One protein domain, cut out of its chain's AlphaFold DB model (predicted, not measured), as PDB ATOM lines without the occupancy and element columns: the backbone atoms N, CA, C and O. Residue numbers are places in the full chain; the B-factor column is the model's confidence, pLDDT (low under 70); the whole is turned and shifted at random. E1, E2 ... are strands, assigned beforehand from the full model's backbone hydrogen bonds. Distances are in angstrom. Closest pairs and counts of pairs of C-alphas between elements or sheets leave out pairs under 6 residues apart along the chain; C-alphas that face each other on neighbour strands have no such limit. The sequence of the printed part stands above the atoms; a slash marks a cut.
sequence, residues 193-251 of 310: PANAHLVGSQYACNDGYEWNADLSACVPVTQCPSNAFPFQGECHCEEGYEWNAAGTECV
ATOM      1  N   PRO A 193      46.903  94.089 158.878       89.06
ATOM      2  CA  PRO A 193      47.657  94.824 159.880       89.06
ATOM      3  C   PRO A 193      49.162  94.715 159.640       89.06
ATOM      4  O   PRO A 193      49.673  93.712 159.129       89.06
ATOM      5  N   ALA A 194      49.902  95.749 160.038       94.00
ATOM      6  CA  ALA A 194      51.355  95.683 160.012       94.00
ATOM      7  C   ALA A 194      51.838  94.516 160.885       94.00
ATOM      8  O   ALA A 194      51.347  94.326 161.992       94.00
ATOM      9  N   ASN A 195      52.822  93.765 160.385       95.38
ATOM     10  CA  ASN A 195      53.384  92.586 161.050       95.38
ATOM     11  C   ASN A 195      52.384  91.442 161.292       95.38
ATOM     12  O   ASN A 195      52.594  90.644 162.200       95.38
ATOM     13  N   ALA A 196      51.342  91.339 160.466       94.50
ATOM     14  CA  ALA A 196      50.432  90.202 160.439       94.50
ATOM     15  C   ALA A 196      50.484  89.467 159.090       94.50
ATOM     16  O   ALA A 196      50.876  90.033 158.064       94.50
ATOM     17  N   HIS A 197      50.045  88.213 159.084       92.06
ATOM     18  CA  HIS A 197      49.791  87.419 157.885       92.06
ATOM     19  C   HIS A 197      48.485  86.633 158.038       92.06
ATOM     20  O   HIS A 197      47.988  86.445 159.145       92.06
ATOM     21  N   LEU A 198      47.895  86.212 156.918       87.06
ATOM     22  CA  LEU A 198      46.638  85.467 156.924       87.06
ATOM     23  C   LEU A 198      46.904  83.979 157.205       87.06
ATOM     24  O   LEU A 198      47.729  83.364 156.525       87.06
ATOM     25  N   VAL A 199      46.179  83.405 158.163       84.31
ATOM     26  CA  VAL A 199      46.132  81.970 158.463       84.31
ATOM     27  C   VAL A 199      44.674  81.529 158.363       84.31
ATOM     28  O   VAL A 199      43.846  81.871 159.201       84.31
ATOM     29  N   GLY A 200      44.333  80.809 157.292       80.38
ATOM     30  CA  GLY A 200      42.931  80.532 156.971       80.38
ATOM     31  C   GLY A 200      42.189  81.814 156.580       80.38
ATOM     32  O   GLY A 200      42.566  82.463 155.604       80.38
ATOM     33  N   SER A 201      41.139  82.155 157.325       74.38
ATOM     34  CA  SER A 201      40.339  83.382 157.178       74.38
ATOM     35  C   SER A 201      40.742  84.497 158.148       74.38
ATOM     36  O   SER A 201      40.246  85.611 158.015       74.38
ATOM     37  N   GLN A 202      41.638  84.224 159.101       83.50
ATOM     38  CA  GLN A 202      41.982  85.145 160.182       83.50
ATOM     39  C   GLN A 202      43.413  85.663 160.046       83.50
ATOM     40  O   GLN A 202      44.290  85.005 159.483       83.50
ATOM     41  N   TYR A 203      43.677  86.852 160.585       88.50
ATOM     42  CA  TYR A 203      45.044  87.349 160.717       88.50
ATOM     43  C   TYR A 203      45.715  86.762 161.961       88.50
ATOM     44  O   TYR A 203      45.109  86.695 163.030       88.50
ATOM     45  N   ALA A 204      46.986  86.398 161.821       91.81
ATOM     46  CA  ALA A 204      47.891  86.062 162.912       91.81
ATOM     47  C   ALA A 204      49.109  86.990 162.876       91.81
ATOM     48  O   ALA A 204      49.552  87.417 161.803       91.81
ATOM     49  N   CYS A 205      49.659  87.306 164.045       93.62
ATOM     50  CA  CYS A 205      50.881  88.096 164.119       93.62
ATOM     51  C   CYS A 205      52.091  87.293 163.623       93.62
ATOM     52  O   CYS A 205      52.169  86.075 163.775       93.62
ATOM     53  N   ASN A 206      53.034  87.980 162.982       95.19
ATOM     54  CA  ASN A 206      54.314  87.400 162.585       95.19
ATOM     55  C   ASN A 206      55.150  87.044 163.822       95.19
ATOM     56  O   ASN A 206      54.977  87.637 164.885       95.19
ATOM     57  N   ASP A 207      56.129  86.154 163.651       90.38
ATOM     58  CA  ASP A 207      57.065  85.784 164.716       90.38
ATOM     59  C   ASP A 207      57.680  87.017 165.399       90.38
ATOM     60  O   ASP A 207      58.221  87.918 164.748       90.38
ATOM     61  N   GLY A 208      57.611  87.041 166.733       90.19
ATOM     62  CA  GLY A 208      58.083  88.160 167.551       90.19
ATOM     63  C   GLY A 208      57.083  89.308 167.712       90.19
ATOM     64  O   GLY A 208      57.455  90.334 168.282       90.19
ATOM     65  N   TYR A 209      55.839  89.144 167.249       93.06
ATOM     66  CA  TYR A 209      54.739  90.087 167.456       93.06
ATOM     67  C   TYR A 209      53.531  89.416 168.132       93.06
ATOM     68  O   TYR A 209      53.298  88.222 167.963       93.06
ATOM     69  N   GLU A 210      52.759  90.204 168.873       90.19
ATOM     70  CA  GLU A 210      51.530  89.828 169.579       90.19
ATOM     71  C   GLU A 210      50.410  90.828 169.277       90.19
ATOM     72  O   GLU A 210      50.677  91.975 168.904       90.19
ATOM     73  N   TRP A 211      49.152  90.416 169.429       87.38
ATOM     74  CA  TRP A 211      48.029  91.348 169.345       87.38
ATOM     75  C   TRP A 211      48.068  92.326 170.521       87.38
ATOM     76  O   TRP A 211      48.248  91.924 171.668       87.38
ATOM     77  N   ASN A 212      47.882  93.619 170.248       85.00
ATOM     78  CA  ASN A 212      47.669  94.598 171.312       85.00
ATOM     79  C   ASN A 212      46.335  94.351 172.042       85.00
ATOM     80  O   ASN A 212      45.464  93.642 171.544       85.00
ATOM     81  N   ALA A 213      46.148  94.990 173.201       79.94
ATOM     82  CA  ALA A 213      44.941  94.828 174.019       79.94
ATOM     83  C   ALA A 213      43.630  95.139 173.267       79.94
ATOM     84  O   ALA A 213      42.612  94.505 173.523       79.94
ATOM     85  N   ASP A 214      43.669  96.070 172.306       81.00
ATOM     86  CA  ASP A 214      42.516  96.444 171.476       81.00
ATOM     87  C   ASP A 214      42.310  95.526 170.253       81.00
ATOM     88  O   ASP A 214      41.449  95.802 169.418       81.00
ATOM     89  N   LEU A 215      43.140  94.488 170.085       82.81
ATOM     90  CA  LEU A 215      43.120  93.534 168.966       82.81
ATOM     91  C   LEU A 215      43.183  94.191 167.573       82.81
ATOM     92  O   LEU A 215      42.756  93.623 166.570       82.81
ATOM     93  N   SER A 216      43.736  95.397 167.483       85.12
ATOM     94  CA  SER A 216      43.759  96.218 166.269       85.12
ATOM     95  C   SER A 216      45.091  96.160 165.522       85.12
ATOM     96  O   SER A 216      45.133  96.417 164.318       85.12
ATOM     97  N   ALA A 217      46.186  95.802 166.198       90.56
ATOM     98  CA  ALA A 217      47.516  95.764 165.601       90.56
ATOM     99  C   ALA A 217      48.413  94.693 166.232       90.56
ATOM    100  O   ALA A 217      48.327  94.422 167.427       90.56
ATOM    101  N   CYS A 218      49.334  94.162 165.425       92.88
ATOM    102  CA  CYS A 218      50.430  93.330 165.905       92.88
ATOM    103  C   CYS A 218      51.592  94.218 166.368       92.88
ATOM    104  O   CYS A 218      52.241  94.903 165.568       92.88
ATOM    105  N   VAL A 219      51.847  94.209 167.672       92.56
ATOM    106  CA  VAL A 219      52.927  94.946 168.334       92.56
ATOM    107  C   VAL A 219      54.064  93.990 168.700       92.56
ATOM    108  O   VAL A 219      53.819  92.796 168.830       92.56
ATOM    109  N   PRO A 220      55.325  94.443 168.795       93.50
ATOM    110  CA  PRO A 220      56.423  93.565 169.197       93.50
ATOM    111  C   PRO A 220      56.145  92.909 170.553       93.50
ATOM    112  O   PRO A 220      55.725  93.604 171.475       93.50
ATOM    113  N   VAL A 221      56.429  91.608 170.676       88.94
ATOM    114  CA  VAL A 221      56.256  90.864 171.935       88.94
ATOM    115  C   VAL A 221      57.059  91.532 173.041       88.94
ATOM    116  O   VAL A 221      58.268  91.763 172.891       88.94
ATOM    117  N   THR A 222      56.401  91.798 174.165       88.06
ATOM    118  CA  THR A 222      57.051  92.405 175.326       88.06
ATOM    119  C   THR A 222      58.055  91.419 175.924       88.06
ATOM    120  O   THR A 222      57.697  90.389 176.489       88.06
ATOM    121  N   GLN A 223      59.348  91.721 175.784       89.44
ATOM    122  CA  GLN A 223      60.422  90.906 176.350       89.44
ATOM    123  C   GLN A 223      60.609  91.260 177.825       89.44
ATOM    124  O   GLN A 223      61.196  92.295 178.148       89.44
ATOM    125  N   CYS A 224      60.123  90.396 178.712       89.69
ATOM    126  CA  CYS A 224      60.301  90.582 180.145       89.69
ATOM    127  C   CYS A 224      61.683  90.124 180.626       89.69
ATOM    128  O   CYS A 224      62.253  89.175 180.076       89.69
ATOM    129  N   PRO A 225      62.265  90.814 181.625       93.50
ATOM    130  CA  PRO A 225      63.501  90.362 182.250       93.50
ATOM    131  C   PRO A 225      63.276  89.029 182.978       93.50
ATOM    132  O   PRO A 225      62.146  88.597 183.186       93.50
ATOM    133  N   SER A 226      64.356  88.372 183.398       93.00
ATOM    134  CA  SER A 226      64.255  87.133 184.178       93.00
ATOM    135  C   SER A 226      63.415  87.312 185.451       93.00
ATOM    136  O   SER A 226      63.513  88.347 186.115       93.00
ATOM    137  N   ASN A 227      62.669  86.265 185.824       91.31
ATOM    138  CA  ASN A 227      61.729  86.246 186.954       91.31
ATOM    139  C   ASN A 227      60.603  87.286 186.821       91.31
ATOM    140  O   ASN A 227      60.120  87.835 187.816       91.31
ATOM    141  N   ALA A 228      60.238  87.605 185.581       93.00
ATOM    142  CA  ALA A 228      59.111  88.447 185.245       93.00
ATOM    143  C   ALA A 228      58.339  87.824 184.082       93.00
ATOM    144  O   ALA A 228      58.930  87.233 183.178       93.00
ATOM    145  N   PHE A 229      57.028  88.015 184.078       82.56
ATOM    146  CA  PHE A 229      56.137  87.541 183.029       82.56
ATOM    147  C   PHE A 229      55.365  88.716 182.415       82.56
ATOM    148  O   PHE A 229      55.078  89.694 183.114       82.56
ATOM    149  N   PRO A 230      55.046  88.661 181.110       81.62
ATOM    150  CA  PRO A 230      54.214  89.670 180.476       81.62
ATOM    151  C   PRO A 230      52.752  89.487 180.898       81.62
ATOM    152  O   PRO A 230      52.215  88.382 180.863       81.62
ATOM    153  N   PHE A 231      52.089  90.577 181.266       73.75
ATOM    154  CA  PHE A 231      50.658  90.628 181.538       73.75
ATOM    155  C   PHE A 231      50.114  91.984 181.083       73.75
ATOM    156  O   PHE A 231      50.612  93.031 181.484       73.75
ATOM    157  N   GLN A 232      49.112  91.968 180.196       70.50
ATOM    158  CA  GLN A 232      48.505  93.174 179.603       70.50
ATOM    159  C   GLN A 232      49.517  94.163 178.980       70.50
ATOM    160  O   GLN A 232      49.335  95.377 179.045       70.50
ATOM    161  N   GLY A 233      50.585  93.653 178.358       73.44
ATOM    162  CA  GLY A 233      51.621  94.478 177.723       73.44
ATOM    163  C   GLY A 233      52.628  95.106 178.696       73.44
ATOM    164  O   GLY A 233      53.473  95.896 178.276       73.44
ATOM    165  N   GLU A 234      52.574  94.753 179.980       81.94
ATOM    166  CA  GLU A 234      53.550  95.151 180.993       81.94
ATOM    167  C   GLU A 234      54.249  93.922 181.576       81.94
ATOM    168  O   GLU A 234      53.727  92.811 181.541       81.94
ATOM    169  N   CYS A 235      55.453  94.098 182.117       90.81
ATOM    170  CA  CYS A 235      56.147  93.021 182.817       90.81
ATOM    171  C   CYS A 235      55.836  93.074 184.308       90.81
ATOM    172  O   CYS A 235      55.981  94.117 184.949       90.81
ATOM    173  N   HIS A 236      55.470  91.932 184.872       89.06
ATOM    174  CA  HIS A 236      55.213  91.763 186.295       89.06
ATOM    175  C   HIS A 236      56.216  90.775 186.875       89.06
ATOM    176  O   HIS A 236      56.488  89.746 186.262       89.06
ATOM    177  N   CYS A 237      56.781  91.085 188.043       93.56
ATOM    178  CA  CYS A 237      57.665  90.146 188.726       93.56
ATOM    179  C   CYS A 237      56.884  88.912 189.186       93.56
ATOM    180  O   CYS A 237      55.755  89.028 189.665       93.56
ATOM    181  N   GLU A 238      57.506  87.744 189.054       89.19
ATOM    182  CA  GLU A 238      56.996  86.481 189.587       89.19
ATOM    183  C   GLU A 238      56.866  86.529 191.120       89.19
ATOM    184  O   GLU A 238      57.465  87.371 191.800       89.19
ATOM    185  N   GLU A 239      56.095  85.601 191.691       86.38
ATOM    186  CA  GLU A 239      55.931  85.507 193.141       86.38
ATOM    187  C   GLU A 239      57.290  85.343 193.851       86.38
ATOM    188  O   GLU A 239      58.138  84.539 193.463       86.38
ATOM    189  N   GLY A 240      57.509  86.125 194.912       91.44
ATOM    190  CA  GLY A 240      58.779  86.146 195.645       91.44
ATOM    191  C   GLY A 240      59.853  87.054 195.036       91.44
ATOM    192  O   GLY A 240      60.950  87.141 195.597       91.44
ATOM    193  N   TYR A 241      59.538  87.775 193.956       95.50
ATOM    194  CA  TYR A 241      60.401  88.781 193.343       95.50
ATOM    195  C   TYR A 241      59.780  90.183 193.398       95.50
ATOM    196  O   TYR A 241      58.564  90.357 193.432       95.50
ATOM    197  N   GLU A 242      60.635  91.201 193.397       96.50
ATOM    198  CA  GLU A 242      60.256  92.610 193.307       96.50
ATOM    199  C   GLU A 242      61.166  93.354 192.328       96.50
ATOM    200  O   GLU A 242      62.305  92.952 192.080       96.50
ATOM    201  N   TRP A 243      60.674  94.459 191.768       96.50
ATOM    202  CA  TRP A 243      61.493  95.310 190.914       96.50
ATOM    203  C   TRP A 243      62.679  95.874 191.696       96.50
ATOM    204  O   TRP A 243      62.529  96.405 192.799       96.50
ATOM    205  N   ASN A 244      63.871  95.820 191.101       95.38
ATOM    206  CA  ASN A 244      65.027  96.525 191.638       95.38
ATOM    207  C   ASN A 244      64.777  98.052 191.657       95.38
ATOM    208  O   ASN A 244      63.883  98.576 190.991       95.38
ATOM    209  N   ALA A 245      65.615  98.807 192.372       95.00
ATOM    210  CA  ALA A 245      65.474 100.267 192.467       95.00
ATOM    211  C   ALA A 245      65.543 101.010 191.113       95.00
ATOM    212  O   ALA A 245      65.164 102.178 191.044       95.00
ATOM    213  N   ALA A 246      66.047 100.364 190.057       95.44
ATOM    214  CA  ALA A 246      66.122 100.923 188.710       95.44
ATOM    215  C   ALA A 246      64.904 100.571 187.832       95.44
ATOM    216  O   ALA A 246      64.777 101.143 186.752       95.44
ATOM    217  N   GLY A 247      64.031  99.654 188.265       94.06
ATOM    218  CA  GLY A 247      62.909  99.145 187.473       94.06
ATOM    219  C   GLY A 247      63.333  98.346 186.237       94.06
ATOM    220  O   GLY A 247      62.626  98.360 185.238       94.06
ATOM    221  N   THR A 248      64.509  97.709 186.258       95.06
ATOM    222  CA  THR A 248      65.061  96.998 185.086       95.06
ATOM    223  C   THR A 248      65.098  95.483 185.238       95.06
ATOM    224  O   THR A 248      65.209  94.778 184.241       95.06
ATOM    225  N   GLU A 249      65.042  94.972 186.469       96.69
ATOM    226  CA  GLU A 249      65.147  93.542 186.772       96.69
ATOM    227  C   GLU A 249      64.265  93.188 187.972       96.69
ATOM    228  O   GLU A 249      64.156  93.985 188.910       96.69
ATOM    229  N   CYS A 250      63.703  91.979 187.965       96.62
ATOM    230  CA  CYS A 250      63.018  91.396 189.111       96.62
ATOM    231  C   CYS A 250      64.024  90.618 189.970       96.62
ATOM    232  O   CYS A 250      64.653  89.656 189.519       96.62
ATOM    233  N   VAL A 251      64.206  91.063 191.213       97.00
ATOM    234  CA  VAL A 251      65.163  90.511 192.181       97.00
ATOM    235  C   VAL A 251      64.425  89.839 193.341       97.00
ATOM    236  O   VAL A 251      63.320  90.267 193.670       97.00
TER     237      VAL A 251
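This is residues 193 to 251 of the 310 residues of an uncharacterized protein of Dehalococcoidia bacterium (UniProt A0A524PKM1). This is a rod of small two-stranded hairpins strung one after another in two lobes, the first holding the hairpins E1 and E2 and E3 and E4, the second the hairpin E5 and E6 with E7 at its far end. The stretch from residues 221 to 227 joins the lobes, and at the end of the rod the last residues, 250 to 251, fold back to pair with E7. The printed part has 59 residues with no named helix and seven named strands, E1 to E7 in order along the chain; the three sheets of two strands, E1 - E2, E3 - E4 and E5 - E6, are antiparallel. The class is all strand, though only 25 of the 59 residues are in named elements. The whole is loose, with a radius of gyration of the C-alphas of 14.6 A, and spans 44 by 19 by 19 A.

E1, residues 196 to 199, and E2, residues 202 to 205, form an antiparallel hairpin at 137 degrees, with N 199 and O 202 2.8 A apart and N 204 and O 197 2.9 A apart, within hydrogen-bond range. E3, residues 209 to 211, and E4, residues 218 to 220, form another at 134 degrees, with N 210 and O 219 2.8 A apart. The closest C-alphas of E2 and E4 are those of Cys 205 and Cys 218, 5.5 A apart. E5, residues 228 to 231, and E6, residues 234 to 237, form the third hairpin at 141 degrees, with N 229 and O 236 2.8 A apart. E4 and E5 are apart. E7, residues 241 to 243, pairs with no named strand, but its residues 242 to 243 pair antiparallel with residues 250 to 251. The closest C-alphas of E6 and E7 are those of Cys 237 and Trp 243, 6.8 A apart. E5 and E7 are only just apart, at 8.2 A.

E1 begins at C-alpha 196 (50.432, 90.202, 160.439) and is 9.5 A long from first to last C-alpha; E2 is 10.2 A long. E3 is 7.1 A and E4 6.8 A long. E5 begins at C-alpha 228 (59.111, 88.447, 185.245) and is 9.5 A long; E6 is 10.1 A long. E7 is 7.1 A long and ends at C-alpha 243 (61.493, 95.310, 190.914).

The two C-alphas farthest apart are those of Ser 201 and Ala 245, at 46.5 A. The printed part has no cut. No link is long; E3 to E4 and E4 to E5 are short, and the others are tight. The mean pLDDT of the printed part is 89.2, and no printed residue is under 70.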